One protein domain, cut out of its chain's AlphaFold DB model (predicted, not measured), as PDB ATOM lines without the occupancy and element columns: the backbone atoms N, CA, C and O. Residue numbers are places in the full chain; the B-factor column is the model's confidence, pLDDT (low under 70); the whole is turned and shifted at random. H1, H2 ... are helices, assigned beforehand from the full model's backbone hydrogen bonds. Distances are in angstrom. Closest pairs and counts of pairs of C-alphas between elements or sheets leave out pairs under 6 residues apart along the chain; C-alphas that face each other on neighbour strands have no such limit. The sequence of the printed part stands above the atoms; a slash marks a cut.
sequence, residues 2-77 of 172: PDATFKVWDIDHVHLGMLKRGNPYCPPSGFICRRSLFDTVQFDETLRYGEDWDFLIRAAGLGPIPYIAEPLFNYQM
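AT A GLANCE: This is residues 2 to 77 of the 172 residues of an uncharacterized protein of Alphaproteobacteria bacterium (UniProt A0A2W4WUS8). With little regular structure, three short helices gather at one end of an elongated domain, H3 in the middle between H1, running alongside it, and H2, set crosswise. The unnamed end stretches, residues 2 to 15 and 63 to 77, lead away from the helices, antiparallel where 13 to 14 pair with 65 to 66. The 76 printed residues are all helix in class, 25 of them in H1, H2 and H3, with no named strand; the whole is only just compact, close to loose, radius of gyration of the C-alphas 13.2 A, spanning 43 by 26 by 25 A.

IN THESE COORDINATES: H1, residues 16 to 21, begins at C-alpha (-33.930, -56.800, 44.988). H2 holds residues 35 to 41. H3, residues 51 to 62, is 17.1 A long and ends at C-alpha (-35.154, -61.481, 37.277).

HOW THE PARTS SIT: H1 touches H3, closest C-alphas Leu 16 and Ala 60, 5.0 A, opposite ways at a shallow tilt of 28 degrees. H2 touches residues 55 to 59 of H3 alone, closest C-alphas Val 41 and Arg 58, 6.5 A, about perpendicular at 82 degrees. H1 and H2 are apart. Every O i to N i+4 pair is within hydrogen-bond range in H2, 7 of 8 in H3, and 0 of 2 in H1, where 3 of 3 O i to N i+3 pairs are.

THE WHOLE: The C-alphas farthest apart, Pro 2 and Thr 46, are 44.2 A apart. The printed part has no cut; H1 to H2 is a long link. Residues 2 to 5 and 77 have pLDDT under 70.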
ATOM      1  N   PRO A   2     -29.019 -21.402  40.759       41.69
ATOM      2  CA  PRO A   2     -28.224 -21.952  41.850       41.69
ATOM      3  C   PRO A   2     -29.121 -22.766  42.802       41.69
ATOM      4  O   PRO A   2     -30.207 -22.317  43.156       41.69
ATOM      5  N   ASP A   3     -28.652 -23.956  43.189       43.41
ATOM      6  CA  ASP A   3     -29.155 -24.807  44.286       43.41
ATOM      7  C   ASP A   3     -30.459 -25.616  44.126       43.41
ATOM      8  O   ASP A   3     -31.140 -25.933  45.107       43.41
ATOM      9  N   ALA A   4     -30.777 -26.105  42.922       54.41
ATOM     10  CA  ALA A   4     -31.712 -27.231  42.823       54.41
ATOM     11  C   ALA A   4     -31.049 -28.506  43.385       54.41
ATOM     12  O   ALA A   4     -30.237 -29.155  42.729       54.41
ATOM     13  N   THR A   5     -31.378 -28.868  44.627       63.78
ATOM     14  CA  THR A   5     -30.990 -30.160  45.206       63.78
ATOM     15  C   THR A   5     -31.848 -31.250  44.571       63.78
ATOM     16  O   THR A   5     -32.996 -31.463  44.960       63.78
ATOM     17  N   PHE A   6     -31.307 -31.924  43.557       73.19
ATOM     18  CA  PHE A   6     -31.972 -33.058  42.926       73.19
ATOM     19  C   PHE A   6     -31.935 -34.285  43.839       73.19
ATOM     20  O   PHE A   6     -30.934 -34.559  44.502       73.19
ATOM     21  N   LYS A   7     -33.038 -35.038  43.876       77.00
ATOM     22  CA  LYS A   7     -33.118 -36.292  44.626       77.00
ATOM     23  C   LYS A   7     -32.657 -37.448  43.738       77.00
ATOM     24  O   LYS A   7     -33.483 -38.098  43.102       77.00
ATOM     25  N   VAL A   8     -31.350 -37.683  43.715       86.06
ATOM     26  CA  VAL A   8     -30.716 -38.844  43.074       86.06
ATOM     27  C   VAL A   8     -30.019 -39.699  44.129       86.06
ATOM     28  O   VAL A   8     -29.615 -39.191  45.177       86.06
ATOM     29  N   TRP A   9     -29.918 -40.999  43.869       88.69
ATOM     30  CA  TRP A   9     -29.186 -41.938  44.719       88.69
ATOM     31  C   TRP A   9     -27.829 -42.238  44.086       88.69
ATOM     32  O   TRP A   9     -27.766 -42.475  42.886       88.69
ATOM     33  N   ASP A  10     -26.763 -42.251  44.882       91.06
ATOM     34  CA  ASP A  10     -25.427 -42.642  44.419       91.06
ATOM     35  C   ASP A  10     -25.323 -44.176  44.351       91.06
ATOM     36  O   ASP A  10     -24.792 -44.832  45.247       91.06
ATOM     37  N   ILE A  11     -25.991 -44.749  43.346       93.75
ATOM     38  CA  ILE A  11     -26.058 -46.182  43.042       93.75
ATOM     39  C   ILE A  11     -26.025 -46.367  41.522       93.75
ATOM     40  O   ILE A  11     -26.445 -45.488  40.773       93.75
ATOM     41  N   ASP A  12     -25.589 -47.531  41.069       95.50
ATOM     42  CA  ASP A  12     -25.574 -47.935  39.660       95.50
ATOM     43  C   ASP A  12     -26.724 -48.897  39.321       95.50
ATOM     44  O   ASP A  12     -27.222 -48.917  38.195       95.50
ATOM     45  N   HIS A  13     -27.180 -49.673  40.306       96.50
ATOM     46  CA  HIS A  13     -28.257 -50.642  40.164       96.50
ATOM     47  C   HIS A  13     -29.190 -50.644  41.378       96.50
ATOM     48  O   HIS A  13     -28.783 -50.520  42.535       96.50
ATOM     49  N   VAL A  14     -30.477 -50.871  41.119       95.56
ATOM     50  CA  VAL A  14     -31.452 -51.251  42.139       95.56
ATOM     51  C   VAL A  14     -31.462 -52.772  42.243       95.56
ATOM     52  O   VAL A  14     -31.937 -53.481  41.354       95.56
ATOM     53  N   HIS A  15     -30.952 -53.279  43.362       96.12
ATOM     54  CA  HIS A  15     -30.994 -54.697  43.698       96.12
ATOM     55  C   HIS A  15     -32.269 -55.048  44.466       96.12
ATOM     56  O   HIS A  15     -32.781 -54.250  45.254       96.12
ATOM     57  N   LEU A  16     -32.727 -56.294  44.325       96.44
ATOM     58  CA  LEU A  16     -33.930 -56.800  44.988       96.44
ATOM     59  C   LEU A  16     -33.962 -56.491  46.498       96.44
ATOM     60  O   LEU A  16     -34.964 -56.002  47.014       96.44
ATOM     61  N   GLY A  17     -32.851 -56.690  47.216       96.56
ATOM     62  CA  GLY A  17     -32.773 -56.418  48.658       96.56
ATOM     63  C   GLY A  17     -33.035 -54.955  49.047       96.56
ATOM     64  O   GLY A  17     -33.562 -54.692  50.130       96.56
ATOM     65  N   MET A  18     -32.742 -54.004  48.158       95.62
ATOM     66  CA  MET A  18     -32.964 -52.570  48.387       95.62
ATOM     67  C   MET A  18     -34.460 -52.236  48.444       95.62
ATOM     68  O   MET A  18     -34.881 -51.355  49.197       95.62
ATOM     69  N   LEU A  19     -35.289 -53.009  47.737       95.94
ATOM     70  CA  LEU A  19     -36.737 -52.815  47.664       95.94
ATOM     71  C   LEU A  19     -37.482 -53.232  48.942       95.94
ATOM     72  O   LEU A  19     -38.667 -52.921  49.084       95.94
ATOM     73  N   LYS A  20     -36.809 -53.855  49.925       95.88
ATOM     74  CA  LYS A  20     -37.410 -54.174  51.238       95.88
ATOM     75  C   LYS A  20     -37.859 -52.932  52.010       95.88
ATOM     76  O   LYS A  20     -38.740 -53.014  52.862       95.88
ATOM     77  N   ARG A  21     -37.270 -51.769  51.711       88.94
ATOM     78  CA  ARG A  21     -37.625 -50.471  52.314       88.94
ATOM     79  C   ARG A  21     -38.656 -49.683  51.493       88.94
ATOM     80  O   ARG A  21     -38.978 -48.554  51.854       88.94
ATOM     81  N   GLY A  22     -39.199 -50.275  50.430       89.94
ATOM     82  CA  GLY A  22     -40.077 -49.616  49.463       89.94
ATOM     83  C   GLY A  22     -39.329 -49.179  48.205       89.94
ATOM     84  O   GLY A  22     -38.213 -49.624  47.956       89.94
ATOM     85  N   ASN A  23     -39.956 -48.304  47.417       88.94
ATOM     86  CA  ASN A  23     -39.399 -47.771  46.175       88.94
ATOM     87  C   ASN A  23     -39.109 -46.259  46.292       88.94
ATOM     88  O   ASN A  23     -39.926 -45.437  45.879       88.94
ATOM     89  N   PRO A  24     -37.973 -45.854  46.884       86.81
ATOM     90  CA  PRO A  24     -37.536 -44.463  46.858       86.81
ATOM     91  C   PRO A  24     -36.736 -44.098  45.594       86.81
ATOM     92  O   PRO A  24     -36.348 -42.934  45.467       86.81
ATOM     93  N   TYR A  25     -36.449 -45.074  44.724       87.19
ATOM     94  CA  TYR A  25     -35.463 -44.974  43.646       87.19
ATOM     95  C   TYR A  25     -36.076 -44.500  42.330       87.19
ATOM     96  O   TYR A  25     -35.558 -43.574  41.717       87.19
ATOM     97  N   CYS A  26     -37.180 -45.115  41.905       80.69
ATOM     98  CA  CYS A  26     -37.713 -44.922  40.562       80.69
ATOM     99  C   CYS A  26     -39.249 -44.920  40.592       80.69
ATOM    100  O   CYS A  26     -39.847 -45.996  40.613       80.69
ATOM    101  N   PRO A  27     -39.923 -43.754  40.637       77.50
ATOM    102  CA  PRO A  27     -41.377 -43.726  40.489       77.50
ATOM    103  C   PRO A  27     -41.772 -44.312  39.122       77.50
ATOM    104  O   PRO A  27     -40.960 -44.259  38.199       77.50
ATOM    105  N   PRO A  28     -43.007 -44.809  38.936       75.81
ATOM    106  CA  PRO A  28     -43.417 -45.468  37.692       75.81
ATOM    107  C   PRO A  28     -43.216 -44.603  36.437       75.81
ATOM    108  O   PRO A  28     -42.904 -45.126  35.375       75.81
ATOM    109  N   SER A  29     -43.293 -43.275  36.558       80.75
ATOM    110  CA  SER A  29     -43.006 -42.340  35.460       80.75
ATOM    111  C   SER A  29     -41.527 -42.248  35.058       80.75
ATOM    112  O   SER A  29     -41.221 -41.681  34.018       80.75
ATOM    113  N   GLY A  30     -40.608 -42.731  35.896       87.25
ATOM    114  CA  GLY A  30     -39.164 -42.747  35.649       87.25
ATOM    115  C   GLY A  30     -38.621 -44.119  35.251       87.25
ATOM    116  O   GLY A  30     -37.411 -44.254  35.085       87.25
ATOM    117  N   PHE A  31     -39.482 -45.135  35.136       91.19
ATOM    118  CA  PHE A  31     -39.083 -46.495  34.795       91.19
ATOM    119  C   PHE A  31     -39.312 -46.761  33.307       91.19
ATOM    120  O   PHE A  31     -40.420 -46.607  32.798       91.19
ATOM    121  N   ILE A  32     -38.263 -47.194  32.610       92.06
ATOM    122  CA  ILE A  32     -38.318 -47.557  31.193       92.06
ATOM    123  C   ILE A  32     -37.743 -48.961  31.056       92.06
ATOM    124  O   ILE A  32     -36.687 -49.269  31.606       92.06
ATOM    125  N   CYS A  33     -38.426 -49.820  30.306       93.75
ATOM    126  CA  CYS A  33     -37.953 -51.171  30.038       93.75
ATOM    127  C   CYS A  33     -38.282 -51.616  28.613       93.75
ATOM    128  O   CYS A  33     -39.108 -51.020  27.921       93.75
ATOM    129  N   ARG A  34     -37.627 -52.694  28.170       95.88
ATOM    130  CA  ARG A  34     -38.014 -53.382  26.936       95.88
ATOM    131  C   ARG A  34     -39.381 -54.032  27.126       95.88
ATOM    132  O   ARG A  34     -39.657 -54.587  28.186       95.88
ATOM    133  N   ARG A  35     -40.178 -54.060  26.055       96.56
ATOM    134  CA  ARG A  35     -41.493 -54.720  26.025       96.56
ATOM    135  C   ARG A  35     -41.459 -56.148  26.576       96.56
ATOM    136  O   ARG A  35     -42.318 -56.507  27.363       96.56
ATOM    137  N   SER A  36     -40.421 -56.912  26.244       96.75
ATOM    138  CA  SER A  36     -40.264 -58.299  26.696       96.75
ATOM    139  C   SER A  36     -40.240 -58.461  28.221       96.75
ATOM    140  O   SER A  36     -40.735 -59.462  28.734       96.75
ATOM    141  N   LEU A  37     -39.701 -57.482  28.961       95.75
ATOM    142  CA  LEU A  37     -39.773 -57.497  30.425       95.75
ATOM    143  C   LEU A  37     -41.221 -57.310  30.884       95.75
ATOM    144  O   LEU A  37     -41.684 -58.016  31.777       95.75
ATOM    145  N   PHE A  38     -41.936 -56.379  30.253       93.88
ATOM    146  CA  PHE A  38     -43.331 -56.109  30.571       93.88
ATOM    147  C   PHE A  38     -44.235 -57.306  30.264       93.88
ATOM    148  O   PHE A  38     -45.067 -57.639  31.096       93.88
ATOM    149  N   ASP A  39     -44.019 -58.001  29.145       95.06
ATOM    150  CA  ASP A  39     -44.767 -59.213  28.780       95.06
ATOM    151  C   ASP A  39     -44.547 -60.366  29.784       95.06
ATOM    152  O   ASP A  39     -45.388 -61.251  29.900       95.06
ATOM    153  N   THR A  40     -43.434 -60.347  30.528       95.75
ATOM    154  CA  THR A  40     -43.100 -61.363  31.542       95.75
ATOM    155  C   THR A  40     -43.642 -61.012  32.926       95.75
ATOM    156  O   THR A  40     -44.135 -61.874  33.647       95.75
ATOM    157  N   VAL A  41     -43.498 -59.750  33.336       95.69
ATOM    158  CA  VAL A  41     -43.868 -59.303  34.681       95.69
ATOM    159  C   VAL A  41     -45.337 -58.874  34.686       95.69
ATOM    160  O   VAL A  41     -46.114 -59.429  35.452       95.69
ATOM    161  N   GLN A  42     -45.746 -57.949  33.814       94.62
ATOM    162  CA  GLN A  42     -47.059 -57.278  33.815       94.62
ATOM    163  C   GLN A  42     -47.407 -56.604  35.156       94.62
ATOM    164  O   GLN A  42     -46.810 -56.893  36.191       94.62
ATOM    165  N   PHE A  43     -48.355 -55.666  35.176       95.38
ATOM    166  CA  PHE A  43     -48.901 -55.168  36.445       95.38
ATOM    167  C   PHE A  43     -49.931 -56.150  36.998       95.38
ATOM    168  O   PHE A  43     -50.643 -56.807  36.247       95.38
ATOM    169  N   ASP A  44     -50.005 -56.241  38.323       96.12
ATOM    170  CA  ASP A  44     -51.091 -56.951  38.987       96.12
ATOM    171  C   ASP A  44     -52.280 -55.999  39.150       96.12
ATOM    172  O   ASP A  44     -52.277 -55.133  40.024       96.12
ATOM    173  N   GLU A  45     -53.284 -56.154  38.290       95.44
ATOM    174  CA  GLU A  45     -54.465 -55.283  38.237       95.44
ATOM    175  C   GLU A  45     -55.367 -55.397  39.475       95.44
ATOM    176  O   GLU A  45     -56.255 -54.569  39.677       95.44
ATOM    177  N   THR A  46     -55.137 -56.393  40.337       96.12
ATOM    178  CA  THR A  46     -55.853 -56.515  41.614       96.12
ATOM    179  C   THR A  46     -55.309 -55.561  42.681       96.12
ATOM    180  O   THR A  46     -56.003 -55.260  43.655       96.12
ATOM    181  N   LEU A  47     -54.087 -55.042  42.503       95.50
ATOM    182  CA  LEU A  47     -53.453 -54.120  43.439       95.50
ATOM    183  C   LEU A  47     -53.874 -52.679  43.155       95.50
ATOM    184  O   LEU A  47     -53.461 -52.069  42.174       95.50
ATOM    185  N   ARG A  48     -54.633 -52.089  44.081       92.50
ATOM    186  CA  ARG A  48     -54.992 -50.664  44.009       92.50
ATOM    187  C   ARG A  48     -53.856 -49.722  44.422       92.50
ATOM    188  O   ARG A  48     -53.842 -48.568  44.006       92.50
ATOM    189  N   TYR A  49     -52.965 -50.182  45.300       91.94
ATOM    190  CA  TYR A  49     -51.822 -49.407  45.781       91.94
ATOM    191  C   TYR A  49     -50.557 -50.262  45.807       91.94
ATOM    192  O   TYR A  49     -50.552 -51.363  46.360       91.94
ATOM    193  N   GLY A  50     -49.448 -49.687  45.344       92.12
ATOM    194  CA  GLY A  50     -48.127 -50.318  45.407       92.12
ATOM    195  C   GLY A  50     -47.876 -51.312  44.276       92.12
ATOM    196  O   GLY A  50     -46.976 -52.142  44.395       92.12
ATOM    197  N   GLU A  51     -48.662 -51.220  43.207       93.75
ATOM    198  CA  GLU A  51     -48.512 -51.916  41.935       93.75
ATOM    199  C   GLU A  51     -47.145 -51.646  41.289       93.75
ATOM    200  O   GLU A  51     -46.514 -52.555  40.753       93.75
ATOM    201  N   ASP A  52     -46.635 -50.420  41.422       92.75
ATOM    202  CA  ASP A  52     -45.313 -50.008  40.951       92.75
ATOM    203  C   ASP A  52     -44.185 -50.729  41.704       92.75
ATOM    204  O   ASP A  52     -43.236 -51.250  41.116       92.75
ATOM    205  N   TRP A  53     -44.303 -50.803  43.025       95.44
ATOM    206  CA  TRP A  53     -43.357 -51.490  43.886       95.44
ATOM    207  C   TRP A  53     -43.428 -53.009  43.711       95.44
ATOM    208  O   TRP A  53     -42.383 -53.654  43.679       95.44
ATOM    209  N   ASP A  54     -44.629 -53.575  43.558       96.94
ATOM    210  CA  ASP A  54     -44.826 -54.984  43.207       96.94
ATOM    211  C   ASP A  54     -44.133 -55.332  41.884       96.94
ATOM    212  O   ASP A  54     -43.380 -56.306  41.821       96.94
ATOM    213  N   PHE A  55     -44.341 -54.511  40.851       95.75
ATOM    214  CA  PHE A  55     -43.689 -54.674  39.559       95.75
ATOM    215  C   PHE A  55     -42.163 -54.649  39.704       95.75
ATOM    216  O   PHE A  55     -41.483 -55.547  39.210       95.75
ATOM    217  N   LEU A  56     -41.612 -53.667  40.427       95.75
ATOM    218  CA  LEU A  56     -40.165 -53.550  40.621       95.75
ATOM    219  C   LEU A  56     -39.567 -54.718  41.402       95.75
ATOM    220  O   LEU A  56     -38.465 -55.140  41.067       95.75
ATOM    221  N   ILE A  57     -40.258 -55.264  42.407       97.12
ATOM    222  CA  ILE A  57     -39.789 -56.471  43.107       97.12
ATOM    223  C   ILE A  57     -39.665 -57.628  42.126       97.12
ATOM    224  O   ILE A  57     -38.639 -58.305  42.095       97.12
ATOM    225  N   ARG A  58     -40.707 -57.853  41.322       97.06
ATOM    226  CA  ARG A  58     -40.746 -58.977  40.384       97.06
ATOM    227  C   ARG A  58     -39.725 -58.802  39.263       97.06
ATOM    228  O   ARG A  58     -39.020 -59.755  38.953       97.06
ATOM    229  N   ALA A  59     -39.555 -57.587  38.743       96.38
ATOM    230  CA  ALA A  59     -38.501 -57.260  37.786       96.38
ATOM    231  C   ALA A  59     -37.094 -57.444  38.387       96.38
ATOM    232  O   ALA A  59     -36.261 -58.116  37.785       96.38
ATOM    233  N   ALA A  60     -36.843 -56.930  39.596       96.31
ATOM    234  CA  ALA A  60     -35.558 -57.078  40.284       96.31
ATOM    235  C   ALA A  60     -35.248 -58.537  40.675       96.31
ATOM    236  O   ALA A  60     -34.088 -58.893  40.887       96.31
ATOM    237  N   GLY A  61     -36.280 -59.381  40.775       96.75
ATOM    238  CA  GLY A  61     -36.154 -60.828  40.947       96.75
ATOM    239  C   GLY A  61     -35.623 -61.556  39.710       96.75
ATOM    240  O   GLY A  61     -35.056 -62.634  39.856       96.75
ATOM    241  N   LEU A  62     -35.754 -60.966  38.515       96.88
ATOM    242  CA  LEU A  62     -35.154 -61.481  37.277       96.88
ATOM    243  C   LEU A  62     -33.696 -61.024  37.107       96.88
ATOM    244  O   LEU A  62     -32.917 -61.684  36.423       96.88
ATOM    245  N   GLY A  63     -33.319 -59.908  37.730       96.19
ATOM    246  CA  GLY A  63     -31.958 -59.380  37.743       96.19
ATOM    247  C   GLY A  63     -31.905 -57.930  38.243       96.19
ATOM    248  O   GLY A  63     -32.946 -57.280  38.334       96.19
ATOM    249  N   PRO A  64     -30.716 -57.395  38.577       95.81
ATOM    250  CA  PRO A  64     -30.567 -56.000  38.988       95.81
ATOM    251  C   PRO A  64     -31.077 -55.029  37.919       95.81
ATOM    252  O   PRO A  64     -30.870 -55.242  36.724       95.81
ATOM    253  N   ILE A  65     -31.718 -53.944  38.350       95.81
ATOM    254  CA  ILE A  65     -32.265 -52.920  37.452       95.81
ATOM    255  C   ILE A  65     -31.253 -51.771  37.361       95.81
ATOM    256  O   ILE A  65     -30.997 -51.151  38.394       95.81
ATOM    257  N   PRO A  66     -30.693 -51.449  36.180       95.81
ATOM    258  CA  PRO A  66     -29.803 -50.301  36.027       95.81
ATOM    259  C   PRO A  66     -30.475 -48.994  36.460       95.81
ATOM    260  O   PRO A  66     -31.642 -48.748  36.146       95.81
ATOM    261  N   TYR A  67     -29.732 -48.158  37.175       94.81
ATOM    262  CA  TYR A  67     -30.171 -46.860  37.664       94.81
ATOM    263  C   TYR A  67     -29.295 -45.754  37.077       94.81
ATOM    264  O   TYR A  67     -28.070 -45.838  37.104       94.81
ATOM    265  N   ILE A  68     -29.928 -44.703  36.555       93.31
ATOM    266  CA  ILE A  68     -29.225 -43.521  36.056       93.31
ATOM    267  C   ILE A  68     -29.324 -42.439  37.130       93.31
ATOM    268  O   ILE A  68     -30.397 -41.874  37.348       93.31
ATOM    269  N   ALA A  69     -28.210 -42.160  37.809       91.81
ATOM    270  CA  ALA A  69     -28.114 -41.193  38.906       91.81
ATOM    271  C   ALA A  69     -28.061 -39.730  38.422       91.81
ATOM    272  O   ALA A  69     -27.271 -38.920  38.902       91.81
ATOM    273  N   GLU A  70     -28.928 -39.383  37.472       89.62
ATOM    274  CA  GLU A  70     -29.001 -38.061  36.857       89.62
ATOM    275  C   GLU A  70     -30.420 -37.480  36.970       89.62
ATOM    276  O   GLU A  70     -31.412 -38.215  36.928       89.62
ATOM    277  N   PRO A  71     -30.563 -36.151  37.105       87.88
ATOM    278  CA  PRO A  71     -31.863 -35.492  37.161       87.88
ATOM    279  C   PRO A  71     -32.497 -35.378  35.765       87.88
ATOM    280  O   PRO A  71     -32.577 -34.297  35.185       87.88
ATOM    281  N   LEU A  72     -32.949 -36.507  35.217       87.19
ATOM    282  CA  LEU A  72     -33.372 -36.608  33.814       87.19
ATOM    283  C   LEU A  72     -34.751 -36.008  33.507       87.19
ATOM    284  O   LEU A  72     -35.044 -35.713  32.350       87.19
ATOM    285  N   PHE A  73     -35.625 -35.843  34.502       82.50
ATOM    286  CA  PHE A  73     -36.963 -35.298  34.277       82.50
ATOM    287  C   PHE A  73     -37.479 -34.495  35.468       82.50
ATOM    288  O   PHE A  73     -37.177 -34.773  36.630       82.50
ATOM    289  N   ASN A  74     -38.331 -33.517  35.165       78.62
ATOM    290  CA  ASN A  74     -39.085 -32.776  36.165       78.62
ATOM    291  C   ASN A  74     -40.403 -33.497  36.441       78.62
ATOM    292  O   ASN A  74     -41.255 -33.611  35.561       78.62
ATOM    293  N   TYR A  75     -40.592 -33.957  37.675       76.00
ATOM    294  CA  TYR A  75     -41.864 -34.524  38.105       76.00
ATOM    295  C   TYR A  75     -42.766 -33.423  38.666       76.00
ATOM    296  O   TYR A  75     -42.519 -32.895  39.752       76.00
ATOM    297  N   GLN A  76     -43.821 -33.068  37.933       73.88
ATOM    298  CA  GLN A  76     -44.826 -32.132  38.434       73.88
ATOM    299  C   GLN A  76     -45.758 -32.859  39.402       73.88
ATOM    300  O   GLN A  76     -46.533 -33.729  39.010       73.88
ATOM    301  N   MET A  77     -45.697 -32.494  40.681       66.25
ATOM    302  CA  MET A  77     -46.696 -32.964  41.633       66.25
ATOM    303  C   MET A  77     -48.004 -32.197  41.393       66.25
ATOM    304  O   MET A  77     -47.970 -30.963  41.371       66.25
TER     305      MET A  77